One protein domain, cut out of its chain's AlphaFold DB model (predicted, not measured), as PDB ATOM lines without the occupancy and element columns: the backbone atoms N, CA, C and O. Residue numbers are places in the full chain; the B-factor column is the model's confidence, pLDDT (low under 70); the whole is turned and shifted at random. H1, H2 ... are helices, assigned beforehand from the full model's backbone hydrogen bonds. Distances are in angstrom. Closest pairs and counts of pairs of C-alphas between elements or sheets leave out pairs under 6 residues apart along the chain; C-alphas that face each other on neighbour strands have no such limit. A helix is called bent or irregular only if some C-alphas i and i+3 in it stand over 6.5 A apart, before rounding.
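What this domain is: This is residues 16 to 77 and 89 to 119 of the 122 residues of the protein "1-acyl-sn-glycerol-3-phosphate acyltransferase" of Rhodanobacter denitrificans (UniProt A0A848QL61). A long helix, H1, and a shorter helix, H2, lie side by side as a helical hairpin, with the short helix H3 packed steeply across H2 and not reaching H1. Residues 111 to 119, with the small helix H4, stick out from this body as a free tail, and H1 reaches past H2 at its residue 16 end. The printed part has 93 residues with four named helices, H1, H2, H3 and H4 in that order, and no named strand; the class is all helix. It is only just compact, close to loose, with a radius of gyration of the C-alphas of 14.5 A, and its C-alphas span 44 by 32 by 32 A.

Where its parts are: The printed part begins with H1, residues 16 to 43, which is 40.3 A long from first to last C-alpha. C-alpha 16 is at (-11.883, -12.558, -34.145) and C-alpha 43 is at (13.955, -23.437, -5.176). H1 has a kink of 30 degrees near residue 37. It is neither bent nor irregular, but only just: C-alphas 38 and 41 are 6.2 A apart. Residues 44 to 55 hold no named element. H2, residues 56 to 72, follows and is 24.8 A long, from C-alpha 56 at (17.145, -14.891, -11.259) to C-alpha 72. After residue 77 the printed part is cut, and it begins again at residue 89. H3, residues 98 to 105, measures 11.0 A. H4, residues 114 to 118, measures 7.9 A and ends with C-alpha 118 at (-6.735, -21.613, 0.519), one residue before the last printed residue, Trp 119.

How they stand to each other: H1 and H2 touch, with 10 pairs of C-alphas within 8 A. Their closest C-alphas are those of Leu 41 and Ala 57, 6.1 A apart. They run opposite ways at a shallow tilt of 11 degrees, and their centres are 10.5 A apart; the two form a helical hairpin. H2 also touches H3, with 18 pairs of C-alphas within 8 A. The closest C-alphas of these two are those of Arg 62 and Ser 104, 4.7 A apart. Their lines stand at a steep tilt of 60 degrees, they run opposite ways, and their centres are 8.5 A apart. H1 and H3 are apart. H4 touches no helix and is apart from H1, H2 and H3. In the backbone, every O i to N i+4 pair is within hydrogen-bond range in H2, against 21 of 24 in H1, 3 of 4 in H3 and 0 of 1 in H4. In H4, 2 of 2 O i to N i+3 pairs are within hydrogen-bond range.

The domain as a whole: The two C-alphas farthest apart are those of Pro 16 and Asn 51, at 46.5 A, and the first and last printed C-alphas, of Pro 16 and Trp 119, are 32.6 A apart. Residues 111 to 119, of which 114 to 118 belong to H4, stand free; without them the body has 84 residues and spans 46 by 31 by 18 A. The link from H1 to H2 is long, with 12 residues whose C-alphas lie 15 to 23 A from the mean of the C-alphas. The link from H3 to H4 is short, with 8 residues. The link from H2 to H3 runs across the cut: residues 78 to 88 are not printed, and C-alphas 77 and 89 are 16.3 A apart. In this predicted model the mean pLDDT of the printed part is 91.2, and no printed residue is under 70.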
ATOM      1  N   PRO A  16     -11.850 -11.098 -34.244       89.38
ATOM      2  CA  PRO A  16     -11.883 -12.558 -34.145       89.38
ATOM      3  C   PRO A  16     -10.550 -13.186 -34.545       89.38
ATOM      4  O   PRO A  16     -10.054 -14.075 -33.857       89.38
ATOM      5  N   LEU A  17      -9.924 -12.657 -35.602       91.56
ATOM      6  CA  LEU A  17      -8.605 -13.099 -36.041       91.56
ATOM      7  C   LEU A  17      -7.569 -12.881 -34.940       91.56
ATOM      8  O   LEU A  17      -6.777 -13.778 -34.661       91.56
ATOM      9  N   ARG A  18      -7.599 -11.727 -34.260       90.31
ATOM     10  CA  ARG A  18      -6.693 -11.469 -33.135       90.31
ATOM     11  C   ARG A  18      -6.904 -12.435 -31.974       90.31
ATOM     12  O   ARG A  18      -5.922 -12.873 -31.383       90.31
ATOM     13  N   TYR A  19      -8.145 -12.792 -31.657       92.00
ATOM     14  CA  TYR A  19      -8.418 -13.785 -30.618       92.00
ATOM     15  C   TYR A  19      -7.946 -15.184 -31.006       92.00
ATOM     16  O   TYR A  19      -7.380 -15.874 -30.159       92.00
ATOM     17  N   LEU A  20      -8.086 -15.559 -32.279       93.88
ATOM     18  CA  LEU A  20      -7.683 -16.872 -32.777       93.88
ATOM     19  C   LEU A  20      -6.204 -17.178 -32.506       93.88
ATOM     20  O   LEU A  20      -5.877 -18.311 -32.175       93.88
ATOM     21  N   TRP A  21      -5.318 -16.180 -32.597       93.31
ATOM     22  CA  TRP A  21      -3.893 -16.374 -32.303       93.31
ATOM     23  C   TRP A  21      -3.511 -16.006 -30.861       93.31
ATOM     24  O   TRP A  21      -2.658 -16.668 -30.268       93.31
ATOM     25  N   ARG A  22      -4.145 -14.989 -30.254       93.56
ATOM     26  CA  ARG A  22      -3.800 -14.544 -28.890       93.56
ATOM     27  C   ARG A  22      -4.266 -15.500 -27.802       93.56
ATOM     28  O   ARG A  22      -3.560 -15.633 -26.809       93.56
ATOM     29  N   VAL A  23      -5.419 -16.153 -27.957       95.56
ATOM     30  CA  VAL A  23      -5.939 -17.075 -26.933       95.56
ATOM     31  C   VAL A  23      -5.039 -18.309 -26.781       95.56
ATOM     32  O   VAL A  23      -4.628 -18.579 -25.655       95.56
ATOM     33  N   PRO A  24      -4.628 -19.012 -27.856       96.69
ATOM     34  CA  PRO A  24      -3.667 -20.108 -27.733       96.69
ATOM     35  C   PRO A  24      -2.331 -19.670 -27.125       96.69
ATOM     36  O   PRO A  24      -1.795 -20.358 -26.259       96.69
ATOM     37  N   LEU A  25      -1.817 -18.499 -27.521       96.12
ATOM     38  CA  LEU A  25      -0.602 -17.933 -26.930       96.12
ATOM     39  C   LEU A  25      -0.759 -17.638 -25.442       96.12
ATOM     40  O   LEU A  25       0.154 -17.923 -24.673       96.12
ATOM     41  N   LEU A  26      -1.903 -17.090 -25.028       96.56
ATOM     42  CA  LEU A  26      -2.204 -16.833 -23.625       96.56
ATOM     43  C   LEU A  26      -2.212 -18.135 -22.822       96.56
ATOM     44  O   LEU A  26      -1.569 -18.206 -21.779       96.56
ATOM     45  N   LEU A  27      -2.895 -19.166 -23.322       96.56
ATOM     46  CA  LEU A  27      -2.959 -20.471 -22.663       96.56
ATOM     47  C   LEU A  27      -1.567 -21.095 -22.528       96.56
ATOM     48  O   LEU A  27      -1.182 -21.500 -21.432       96.56
ATOM     49  N   LEU A  28      -0.786 -21.103 -23.612       96.81
ATOM     50  CA  LEU A  28       0.592 -21.592 -23.598       96.81
ATOM     51  C   LEU A  28       1.453 -20.819 -22.589       96.81
ATOM     52  O   LEU A  28       2.208 -21.420 -21.825       96.81
ATOM     53  N   HIS A  29       1.319 -19.492 -22.556       96.38
ATOM     54  CA  HIS A  29       2.074 -18.618 -21.658       96.38
ATOM     55  C   HIS A  29       1.711 -18.828 -20.182       96.38
ATOM     56  O   HIS A  29       2.593 -18.789 -19.320       96.38
ATOM     57  N   ILE A  30       0.433 -19.083 -19.881       94.56
ATOM     58  CA  ILE A  30      -0.033 -19.422 -18.530       94.56
ATOM     59  C   ILE A  30       0.537 -20.775 -18.102       94.56
ATOM     60  O   ILE A  30       1.144 -20.856 -17.037       94.56
ATOM     61  N   VAL A  31       0.409 -21.813 -18.934       94.94
ATOM     62  CA  VAL A  31       0.926 -23.155 -18.619       94.94
ATOM     63  C   VAL A  31       2.435 -23.112 -18.381       94.94
ATOM     64  O   VAL A  31       2.915 -23.612 -17.366       94.94
ATOM     65  N   LEU A  32       3.182 -22.449 -19.268       94.06
ATOM     66  CA  LEU A  32       4.620 -22.261 -19.095       94.06
ATOM     67  C   LEU A  32       4.940 -21.487 -17.808       94.06
ATOM     68  O   LEU A  32       5.869 -21.851 -17.094       94.06
ATOM     69  N   GLY A  33       4.163 -20.450 -17.489       91.75
ATOM     70  CA  GLY A  33       4.299 -19.687 -16.248       91.75
ATOM     71  C   GLY A  33       4.156 -20.551 -15.000       91.75
ATOM     72  O   GLY A  33       5.006 -20.485 -14.117       91.75
ATOM     73  N   ILE A  34       3.131 -21.404 -14.959       90.94
ATOM     74  CA  ILE A  34       2.884 -22.324 -13.840       90.94
ATOM     75  C   ILE A  34       4.068 -23.284 -13.660       90.94
ATOM     76  O   ILE A  34       4.560 -23.440 -12.544       90.94
ATOM     77  N   LEU A  35       4.567 -23.874 -14.751       91.25
ATOM     78  CA  LEU A  35       5.716 -24.786 -14.716       91.25
ATOM     79  C   LEU A  35       7.010 -24.084 -14.277       91.25
ATOM     80  O   LEU A  35       7.787 -24.626 -13.494       91.25
ATOM     81  N   LEU A  36       7.256 -22.865 -14.762       88.38
ATOM     82  CA  LEU A  36       8.436 -22.093 -14.374       88.38
ATOM     83  C   LEU A  36       8.367 -21.668 -12.904       88.38
ATOM     84  O   LEU A  36       9.375 -21.766 -12.204       88.38
ATOM     85  N   CYS A  37       7.204 -21.230 -12.420       85.69
ATOM     86  CA  CYS A  37       7.014 -20.882 -11.014       85.69
ATOM     87  C   CYS A  37       7.214 -22.100 -10.103       85.69
ATOM     88  O   CYS A  37       7.976 -22.006  -9.139       85.69
ATOM     89  N   SER A  38       6.615 -23.251 -10.425       84.69
ATOM     90  CA  SER A  38       6.727 -24.451  -9.584       84.69
ATOM     91  C   SER A  38       8.167 -24.962  -9.463       84.69
ATOM     92  O   SER A  38       8.568 -25.407  -8.389       84.69
ATOM     93  N   LEU A  39       8.971 -24.841 -10.523       85.19
ATOM     94  CA  LEU A  39      10.366 -25.290 -10.531       85.19
ATOM     95  C   LEU A  39      11.340 -24.249  -9.955       85.19
ATOM     96  O   LEU A  39      12.224 -24.586  -9.168       85.19
ATOM     97  N   ILE A  40      11.212 -22.980 -10.354       80.81
ATOM     98  CA  ILE A  40      12.233 -21.949 -10.102       80.81
ATOM     99  C   ILE A  40      11.961 -21.182  -8.810       80.81
ATOM    100  O   ILE A  40      12.899 -20.919  -8.051       80.81
ATOM    101  N   LEU A  41      10.707 -20.787  -8.559       75.12
ATOM    102  CA  LEU A  41      10.372 -20.008  -7.362       75.12
ATOM    103  C   LEU A  41      10.433 -20.880  -6.108       75.12
ATOM    104  O   LEU A  41      10.947 -20.416  -5.096       75.12
ATOM    105  N   SER A  42      10.018 -22.146  -6.198       75.62
ATOM    106  CA  SER A  42      10.121 -23.101  -5.085       75.62
ATOM    107  C   SER A  42      11.567 -23.247  -4.580       75.62
ATOM    108  O   SER A  42      11.829 -23.209  -3.376       75.62
ATOM    109  N   TRP A  43      12.534 -23.302  -5.504       77.06
ATOM    110  CA  TRP A  43      13.955 -23.437  -5.176       77.06
ATOM    111  C   TRP A  43      14.614 -22.138  -4.681       77.06
ATOM    112  O   TRP A  43      15.558 -22.186  -3.896       77.06
ATOM    113  N   ASN A  44      14.137 -20.968  -5.119       76.06
ATOM    114  CA  ASN A  44      14.835 -19.690  -4.927       76.06
ATOM    115  C   ASN A  44      14.001 -18.620  -4.196       76.06
ATOM    116  O   ASN A  44      14.201 -17.420  -4.393       76.06
ATOM    117  N   GLN A  45      13.062 -19.050  -3.352       72.56
ATOM    118  CA  GLN A  45      12.079 -18.188  -2.682       72.56
ATOM    119  C   GLN A  45      12.683 -17.117  -1.753       72.56
ATOM    120  O   GLN A  45      12.066 -16.081  -1.524       72.56
ATOM    121  N   HIS A  46      13.897 -17.327  -1.234       79.44
ATOM    122  CA  HIS A  46      14.535 -16.409  -0.279       79.44
ATOM    123  C   HIS A  46      15.472 -15.378  -0.925       79.44
ATOM    124  O   HIS A  46      16.081 -14.567  -0.221       79.44
ATOM    125  N   ALA A  47      15.639 -15.397  -2.250       81.56
ATOM    126  CA  ALA A  47      16.541 -14.459  -2.901       81.56
ATOM    127  C   ALA A  47      15.926 -13.061  -3.007       81.56
ATOM    128  O   ALA A  47      14.879 -12.861  -3.613       81.56
ATOM    129  N   VAL A  48      16.644 -12.072  -2.479       82.38
ATOM    130  CA  VAL A  48      16.254 -10.657  -2.492       82.38
ATOM    131  C   VAL A  48      17.198  -9.823  -3.357       82.38
ATOM    132  O   VAL A  48      18.351 -10.200  -3.588       82.38
ATOM    133  N   MET A  49      16.718  -8.672  -3.833       85.44
ATOM    134  CA  MET A  49      17.563  -7.698  -4.530       85.44
ATOM    135  C   MET A  49      18.666  -7.186  -3.601       85.44
ATOM    136  O   MET A  49      18.397  -6.831  -2.456       85.44
ATOM    137  N   LYS A  50      19.901  -7.137  -4.108       83.31
ATOM    138  CA  LYS A  50      21.066  -6.584  -3.402       83.31
ATOM    139  C   LYS A  50      21.848  -5.684  -4.350       83.31
ATOM    140  O   LYS A  50      22.151  -6.106  -5.469       83.31
ATOM    141  N   ASN A  51      22.180  -4.468  -3.918       84.94
ATOM    142  CA  ASN A  51      22.964  -3.494  -4.689       84.94
ATOM    143  C   ASN A  51      22.381  -3.239  -6.095       84.94
ATOM    144  O   ASN A  51      23.112  -3.227  -7.087       84.94
ATOM    145  N   GLY A  52      21.054  -3.132  -6.215       83.00
ATOM    146  CA  GLY A  52      20.387  -2.952  -7.513       83.00
ATOM    147  C   GLY A  52      20.317  -4.188  -8.416       83.00
ATOM    148  O   GLY A  52      19.774  -4.100  -9.517       83.00
ATOM    149  N   ARG A  53      20.837  -5.350  -7.996       85.94
ATOM    150  CA  ARG A  53      20.831  -6.571  -8.818       85.94
ATOM    151  C   ARG A  53      19.591  -7.413  -8.539       85.94
ATOM    152  O   ARG A  53      19.355  -7.838  -7.411       85.94
ATOM    153  N   GLU A  54      18.830  -7.694  -9.595       88.38
ATOM    154  CA  GLU A  54      17.673  -8.594  -9.556       88.38
ATOM    155  C   GLU A  54      18.119 -10.065  -9.492       88.38
ATOM    156  O   GLU A  54      18.866 -10.503 -10.378       88.38
ATOM    157  N   PRO A  55      17.642 -10.857  -8.512       90.06
ATOM    158  CA  PRO A  55      17.785 -12.308  -8.514       90.06
ATOM    159  C   PRO A  55      17.210 -12.944  -9.778       90.06
ATOM    160  O   PRO A  55      16.351 -12.374 -10.451       90.06
ATOM    161  N   PHE A  56      17.645 -14.165 -10.090       90.00
ATOM    162  CA  PHE A  56      17.145 -14.891 -11.259       90.00
ATOM    163  C   PHE A  56      15.616 -15.049 -11.250       90.00
ATOM    164  O   PHE A  56      14.980 -14.755 -12.259       90.00
ATOM    165  N   ALA A  57      15.028 -15.403 -10.101       89.25
ATOM    166  CA  ALA A  57      13.577 -15.523  -9.953       89.25
ATOM    167  C   ALA A  57      12.850 -14.208 -10.292       89.25
ATOM    168  O   ALA A  57      11.893 -14.208 -11.058       89.25
ATOM    169  N   HIS A  58      13.362 -13.064  -9.823       90.69
ATOM    170  CA  HIS A  58      12.771 -11.751 -10.106       90.69
ATOM    171  C   HIS A  58      12.828 -11.401 -11.596       90.69
ATOM    172  O   HIS A  58      11.858 -10.877 -12.149       90.69
ATOM    173  N   ARG A  59      13.942 -11.721 -12.270       91.69
ATOM    174  CA  ARG A  59      14.064 -11.522 -13.722       91.69
ATOM    175  C   ARG A  59      13.071 -12.387 -14.492       91.69
ATOM    176  O   ARG A  59      12.517 -11.914 -15.483       91.69
ATOM    177  N   MET A  60      12.839 -13.617 -14.032       92.06
ATOM    178  CA  MET A  60      11.871 -14.532 -14.636       92.06
ATOM    179  C   MET A  60      10.438 -14.015 -14.484       92.06
ATOM    180  O   MET A  60       9.724 -13.926 -15.480       92.06
ATOM    181  N   ILE A  61      10.055 -13.578 -13.278       92.75
ATOM    182  CA  ILE A  61       8.752 -12.945 -13.014       92.75
ATOM    183  C   ILE A  61       8.550 -11.748 -13.949       92.75
ATOM    184  O   ILE A  61       7.550 -11.670 -14.660       92.75
ATOM    185  N   ARG A  62       9.541 -10.850 -14.028       94.12
ATOM    186  CA  ARG A  62       9.468  -9.674 -14.902       94.12
ATOM    187  C   ARG A  62       9.315 -10.053 -16.373       94.12
ATOM    188  O   ARG A  62       8.476  -9.482 -17.068       94.12
ATOM    189  N   TRP A  63      10.116 -11.005 -16.853       95.38
ATOM    190  CA  TRP A  63      10.024 -11.505 -18.226       95.38
ATOM    191  C   TRP A  63       8.634 -12.078 -18.510       95.38
ATOM    192  O   TRP A  63       8.017 -11.712 -19.513       95.38
ATOM    193  N   TRP A  64       8.109 -12.917 -17.618       95.75
ATOM    194  CA  TRP A  64       6.791 -13.518 -17.783       95.75
ATOM    195  C   TRP A  64       5.695 -12.446 -17.845       95.75
ATOM    196  O   TRP A  64       4.865 -12.467 -18.756       95.75
ATOM    197  N   SER A  65       5.743 -11.448 -16.960       96.62
ATOM    198  CA  SER A  65       4.769 -10.354 -16.931       96.62
ATOM    199  C   SER A  65       4.837  -9.446 -18.159       96.62
ATOM    200  O   SER A  65       3.799  -9.098 -18.716       96.62
ATOM    201  N   VAL A  66       6.038  -9.095 -18.640       96.88
ATOM    202  CA  VAL A  66       6.196  -8.313 -19.883       96.88
ATOM    203  C   VAL A  66       5.579  -9.050 -21.073       96.88
ATOM    204  O   VAL A  66       4.894  -8.432 -21.889       96.88
ATOM    205  N   ASN A  67       5.798 -10.362 -21.184       96.88
ATOM    206  CA  ASN A  67       5.231 -11.148 -22.278       96.88
ATOM    207  C   ASN A  67       3.710 -11.278 -22.165       96.88
ATOM    208  O   ASN A  67       3.028 -11.131 -23.176       96.88
ATOM    209  N   LEU A  68       3.167 -11.438 -20.955       97.00
ATOM    210  CA  LEU A  68       1.719 -11.459 -20.752       97.00
ATOM    211  C   LEU A  68       1.066 -10.140 -21.202       97.00
ATOM    212  O   LEU A  68       0.080 -10.161 -21.939       97.00
ATOM    213  N   LEU A  69       1.650  -8.989 -20.847       97.06
ATOM    214  CA  LEU A  69       1.176  -7.688 -21.339       97.06
ATOM    215  C   LEU A  69       1.204  -7.618 -22.873       97.06
ATOM    216  O   LEU A  69       0.232  -7.174 -23.484       97.06
ATOM    217  N   ARG A  70       2.270  -8.117 -23.511       96.12
ATOM    218  CA  ARG A  70       2.374  -8.154 -24.979       96.12
ATOM    219  C   ARG A  70       1.318  -9.044 -25.628       96.12
ATOM    220  O   ARG A  70       0.792  -8.657 -26.670       96.12
ATOM    221  N   VAL A  71       0.963 -10.180 -25.019       95.44
ATOM    222  CA  VAL A  71      -0.140 -11.041 -25.491       95.44
ATOM    223  C   VAL A  71      -1.466 -10.275 -25.475       95.44
ATOM    224  O   VAL A  71      -2.231 -10.340 -26.440       95.44
ATOM    225  N   PHE A  72      -1.702  -9.450 -24.451       94.50
ATOM    226  CA  PHE A  72      -2.852  -8.540 -24.418       94.50
ATOM    227  C   PHE A  72      -2.737  -7.352 -25.388       94.50
ATOM    228  O   PHE A  72      -3.720  -6.656 -25.637       94.50
ATOM    229  N   GLY A  73      -1.583  -7.146 -26.024       94.12
ATOM    230  CA  GLY A  73      -1.316  -5.991 -26.882       94.12
ATOM    231  C   GLY A  73      -1.021  -4.713 -26.101       94.12
ATOM    232  O   GLY A  73      -1.146  -3.625 -26.654       94.12
ATOM    233  N   LEU A  74      -0.642  -4.839 -24.829       95.50
ATOM    234  CA  LEU A  74      -0.263  -3.737 -23.956       95.50
ATOM    235  C   LEU A  74       1.257  -3.544 -23.975       95.50
ATOM    236  O   LEU A  74       2.035  -4.503 -23.998       95.50
ATOM    237  N   ARG A  75       1.689  -2.283 -23.912       95.50
ATOM    238  CA  ARG A  75       3.093  -1.902 -23.732       95.50
ATOM    239  C   ARG A  75       3.217  -1.071 -22.466       95.50
ATOM    240  O   ARG A  75       2.599  -0.017 -22.360       95.50
ATOM    241  N   SER A  76       4.032  -1.532 -21.523       93.69
ATOM    242  CA  SER A  76       4.331  -0.762 -20.322       93.69
ATOM    243  C   SER A  76       5.330   0.354 -20.630       93.69
ATOM    244  O   SER A  76       6.278   0.177 -21.402       93.69
ATOM    245  N   VAL A  77       5.099   1.519 -20.031       94.38
ATOM    246  CA  VAL A  77       5.965   2.696 -20.131       94.38
ATOM    247  C   VAL A  77       6.330   3.118 -18.716       94.38
ATOM    248  O   VAL A  77       5.458   3.231 -17.857       94.38
ATOM    249  N   PHE A  89       5.941  -0.149  -2.932       91.94
ATOM    250  CA  PHE A  89       5.153   0.457  -4.001       91.94
ATOM    251  C   PHE A  89       3.802   0.916  -3.461       91.94
ATOM    252  O   PHE A  89       3.093   0.148  -2.815       91.94
ATOM    253  N   VAL A  90       3.429   2.152  -3.784       93.62
ATOM    254  CA  VAL A  90       2.084   2.685  -3.565       93.62
ATOM    255  C   VAL A  90       1.559   3.130  -4.922       93.62
ATOM    256  O   VAL A  90       2.185   3.944  -5.599       93.62
ATOM    257  N   ALA A  91       0.444   2.547  -5.344       92.88
ATOM    258  CA  ALA A  91      -0.169   2.813  -6.635       92.88
ATOM    259  C   ALA A  91      -1.691   2.741  -6.509       92.88
ATOM    260  O   ALA A  91      -2.222   2.058  -5.633       92.88
ATOM    261  N   ASN A  92      -2.386   3.426  -7.412       95.12
ATOM    262  CA  ASN A  92      -3.826   3.261  -7.557       95.12
ATOM    263  C   ASN A  92      -4.135   1.828  -8.006       95.12
ATOM    264  O   ASN A  92      -3.411   1.279  -8.837       95.12
ATOM    265  N   HIS A  93      -5.226   1.258  -7.492       94.38
ATOM    266  CA  HIS A  93      -5.716  -0.045  -7.924       94.38
ATOM    267  C   HIS A  93      -6.989   0.131  -8.747       94.38
ATOM    268  O   HIS A  93      -8.032   0.522  -8.226       94.38
ATOM    269  N   THR A  94      -6.882  -0.109 -10.047       94.56
ATOM    270  CA  THR A  94      -7.970   0.114 -11.012       94.56
ATOM    271  C   THR A  94      -8.365  -1.154 -11.744       94.56
ATOM    272  O   THR A  94      -9.470  -1.236 -12.279       94.56
ATOM    273  N   SER A  95      -7.476  -2.151 -11.785       93.62
ATOM    274  CA  SER A  95      -7.712  -3.353 -12.566       93.62
ATOM    275  C   SER A  95      -6.913  -4.552 -12.065       93.62
ATOM    276  O   SER A  95      -5.884  -4.434 -11.404       93.62
ATOM    277  N   TRP A  96      -7.336  -5.744 -12.473       91.62
ATOM    278  CA  TRP A  96      -6.584  -6.972 -12.217       91.62
ATOM    279  C   TRP A  96      -5.235  -7.015 -12.953       91.62
ATOM    280  O   TRP A  96      -4.344  -7.761 -12.545       91.62
ATOM    281  N   ILE A  97      -5.040  -6.207 -14.007       95.06
ATOM    282  CA  ILE A  97      -3.765  -6.168 -14.737       95.06
ATOM    283  C   ILE A  97      -2.660  -5.473 -13.930       95.06
ATOM    284  O   ILE A  97      -1.486  -5.616 -14.270       95.06
ATOM    285  N   ASP A  98      -3.009  -4.762 -12.852       95.19
ATOM    286  CA  ASP A  98      -2.081  -3.937 -12.073       95.19
ATOM    287  C   ASP A  98      -0.922  -4.769 -11.496       95.19
ATOM    288  O   ASP A  98       0.231  -4.340 -11.545       95.19
ATOM    289  N   ILE A  99      -1.195  -5.999 -11.042       94.25
ATOM    290  CA  ILE A  99      -0.177  -6.934 -10.528       94.25
ATOM    291  C   ILE A  99       0.861  -7.248 -11.614       94.25
ATOM    292  O   ILE A  99       2.069  -7.126 -11.404       94.25
ATOM    293  N   VAL A 100       0.388  -7.604 -12.811       95.81
ATOM    294  CA  VAL A 100       1.242  -7.930 -13.961       95.81
ATOM    295  C   VAL A 100       1.987  -6.684 -14.441       95.81
ATOM    296  O   VAL A 100       3.171  -6.755 -14.772       95.81
ATOM    297  N   MET A 101       1.326  -5.528 -14.446       96.00
ATOM    298  CA  MET A 101       1.934  -4.254 -14.814       96.00
ATOM    299  C   MET A 101       3.099  -3.905 -13.886       96.00
ATOM    300  O   MET A 101       4.193  -3.608 -14.373       96.00
ATOM    301  N   LEU A 102       2.907  -4.007 -12.571       95.50
ATOM    302  CA  LEU A 102       3.954  -3.754 -11.582       95.50
ATOM    303  C   LEU A 102       5.100  -4.766 -11.707       95.50
ATOM    304  O   LEU A 102       6.257  -4.357 -11.834       95.50
ATOM    305  N   HIS A 103       4.790  -6.062 -11.808       94.50
ATOM    306  CA  HIS A 103       5.801  -7.098 -12.032       94.50
ATOM    307  C   HIS A 103       6.595  -6.903 -13.330       94.50
ATOM    308  O   HIS A 103       7.791  -7.196 -13.357       94.50
ATOM    309  N   SER A 104       5.981  -6.350 -14.386       95.19
ATOM    310  CA  SER A 104       6.678  -6.013 -15.639       95.19
ATOM    311  C   SER A 104       7.775  -4.960 -15.448       95.19
ATOM    312  O   SER A 104       8.710  -4.885 -16.246       95.19
ATOM    313  N   GLN A 105       7.676  -4.156 -14.385       92.75
ATOM    314  CA  GLN A 105       8.683  -3.169 -14.024       92.75
ATOM    315  C   GLN A 105       9.738  -3.767 -13.103       92.75
ATOM    316  O   GLN A 105      10.932  -3.674 -13.411       92.75
ATOM    317  N   ARG A 106       9.298  -4.363 -11.994       89.56
ATOM    318  CA  ARG A 106      10.129  -5.031 -10.990       89.56
ATOM    319  C   ARG A 106       9.285  -6.075 -10.274       89.56
ATOM    320  O   ARG A 106       8.128  -5.820  -9.962       89.56
ATOM    321  N   ALA A 107       9.878  -7.224  -9.958       89.88
ATOM    322  CA  ALA A 107       9.206  -8.184  -9.097       89.88
ATOM    323  C   ALA A 107       8.938  -7.569  -7.712       89.88
ATOM    324  O   ALA A 107       9.829  -6.944  -7.134       89.88
ATOM    325  N   ALA A 108       7.716  -7.740  -7.213       89.81
ATOM    326  CA  ALA A 108       7.252  -7.210  -5.940       89.81
ATOM    327  C   ALA A 108       6.450  -8.280  -5.192       89.81
ATOM    328  O   ALA A 108       5.899  -9.188  -5.811       89.81
ATOM    329  N   CYS A 109       6.379  -8.153  -3.871       89.56
ATOM    330  CA  CYS A 109       5.450  -8.925  -3.054       89.56
ATOM    331  C   CYS A 109       4.173  -8.105  -2.860       89.56
ATOM    332  O   CYS A 109       4.242  -6.891  -2.662       89.56
ATOM    333  N   PHE A 110       3.021  -8.767  -2.907       91.56
ATOM    334  CA  PHE A 110       1.713  -8.132  -2.783       91.56
ATOM    335  C   PHE A 110       1.037  -8.565  -1.491       91.56
ATOM    336  O   PHE A 110       1.202  -9.694  -1.035       91.56
ATOM    337  N   VAL A 111       0.242  -7.664  -0.920       91.62
ATOM    338  CA  VAL A 111      -0.676  -8.012   0.161       91.62
ATOM    339  C   VAL A 111      -1.924  -8.607  -0.479       91.62
ATOM    340  O   VAL A 111      -2.623  -7.928  -1.229       91.62
ATOM    341  N   ALA A 112      -2.176  -9.883  -0.207       90.88
ATOM    342  CA  ALA A 112      -3.352 -10.599  -0.681       90.88
ATOM    343  C   ALA A 112      -4.364 -10.788   0.456       90.88
ATOM    344  O   ALA A 112      -4.013 -10.730   1.636       90.88
ATOM    345  N   LYS A 113      -5.631 -11.020   0.097       92.44
ATOM    346  CA  LYS A 113      -6.655 -11.380   1.082       92.44
ATOM    347  C   LYS A 113      -6.387 -12.782   1.640       92.44
ATOM    348  O   LYS A 113      -5.837 -13.628   0.937       92.44
ATOM    349  N   ALA A 114      -6.799 -13.036   2.880       94.44
ATOM    350  CA  ALA A 114      -6.526 -14.302   3.564       94.44
ATOM    351  C   ALA A 114      -7.127 -15.519   2.836       94.44
ATOM    352  O   ALA A 114      -6.535 -16.594   2.842       94.44
ATOM    353  N   GLU A 115      -8.259 -15.348   2.153       94.19
ATOM    354  CA  GLU A 115      -8.946 -16.412   1.413       94.19
ATOM    355  C   GLU A 115      -8.111 -16.952   0.246       94.19
ATOM    356  O   GLU A 115      -8.282 -18.105  -0.149       94.19
ATOM    357  N   ILE A 116      -7.183 -16.144  -0.284       90.94
ATOM    358  CA  ILE A 116      -6.281 -16.552  -1.365       90.94
ATOM    359  C   ILE A 116      -5.372 -17.696  -0.905       90.94
ATOM    360  O   ILE A 116      -5.077 -18.585  -1.691       90.94
ATOM    361  N   ALA A 117      -4.995 -17.745   0.378       90.69
ATOM    362  CA  ALA A 117      -4.122 -18.793   0.909       90.69
ATOM    363  C   ALA A 117      -4.720 -20.210   0.807       90.69
ATOM    364  O   ALA A 117      -3.977 -21.186   0.843       90.69
ATOM    365  N   GLY A 118      -6.048 -20.330   0.689       92.44
ATOM    366  CA  GLY A 118      -6.735 -21.613   0.519       92.44
ATOM    367  C   GLY A 118      -6.876 -22.066  -0.937       92.44
ATOM    368  O   GLY A 118      -7.472 -23.113  -1.189       92.44
ATOM    369  N   TRP A 119      -6.401 -21.282  -1.908       91.88
ATOM    370  CA  TRP A 119      -6.528 -21.633  -3.319       91.88
ATOM    371  C   TRP A 119      -5.572 -22.775  -3.689       91.88
ATOM    372  O   TRP A 119      -4.472 -22.859  -3.145       91.88
TER     373      TRP A 119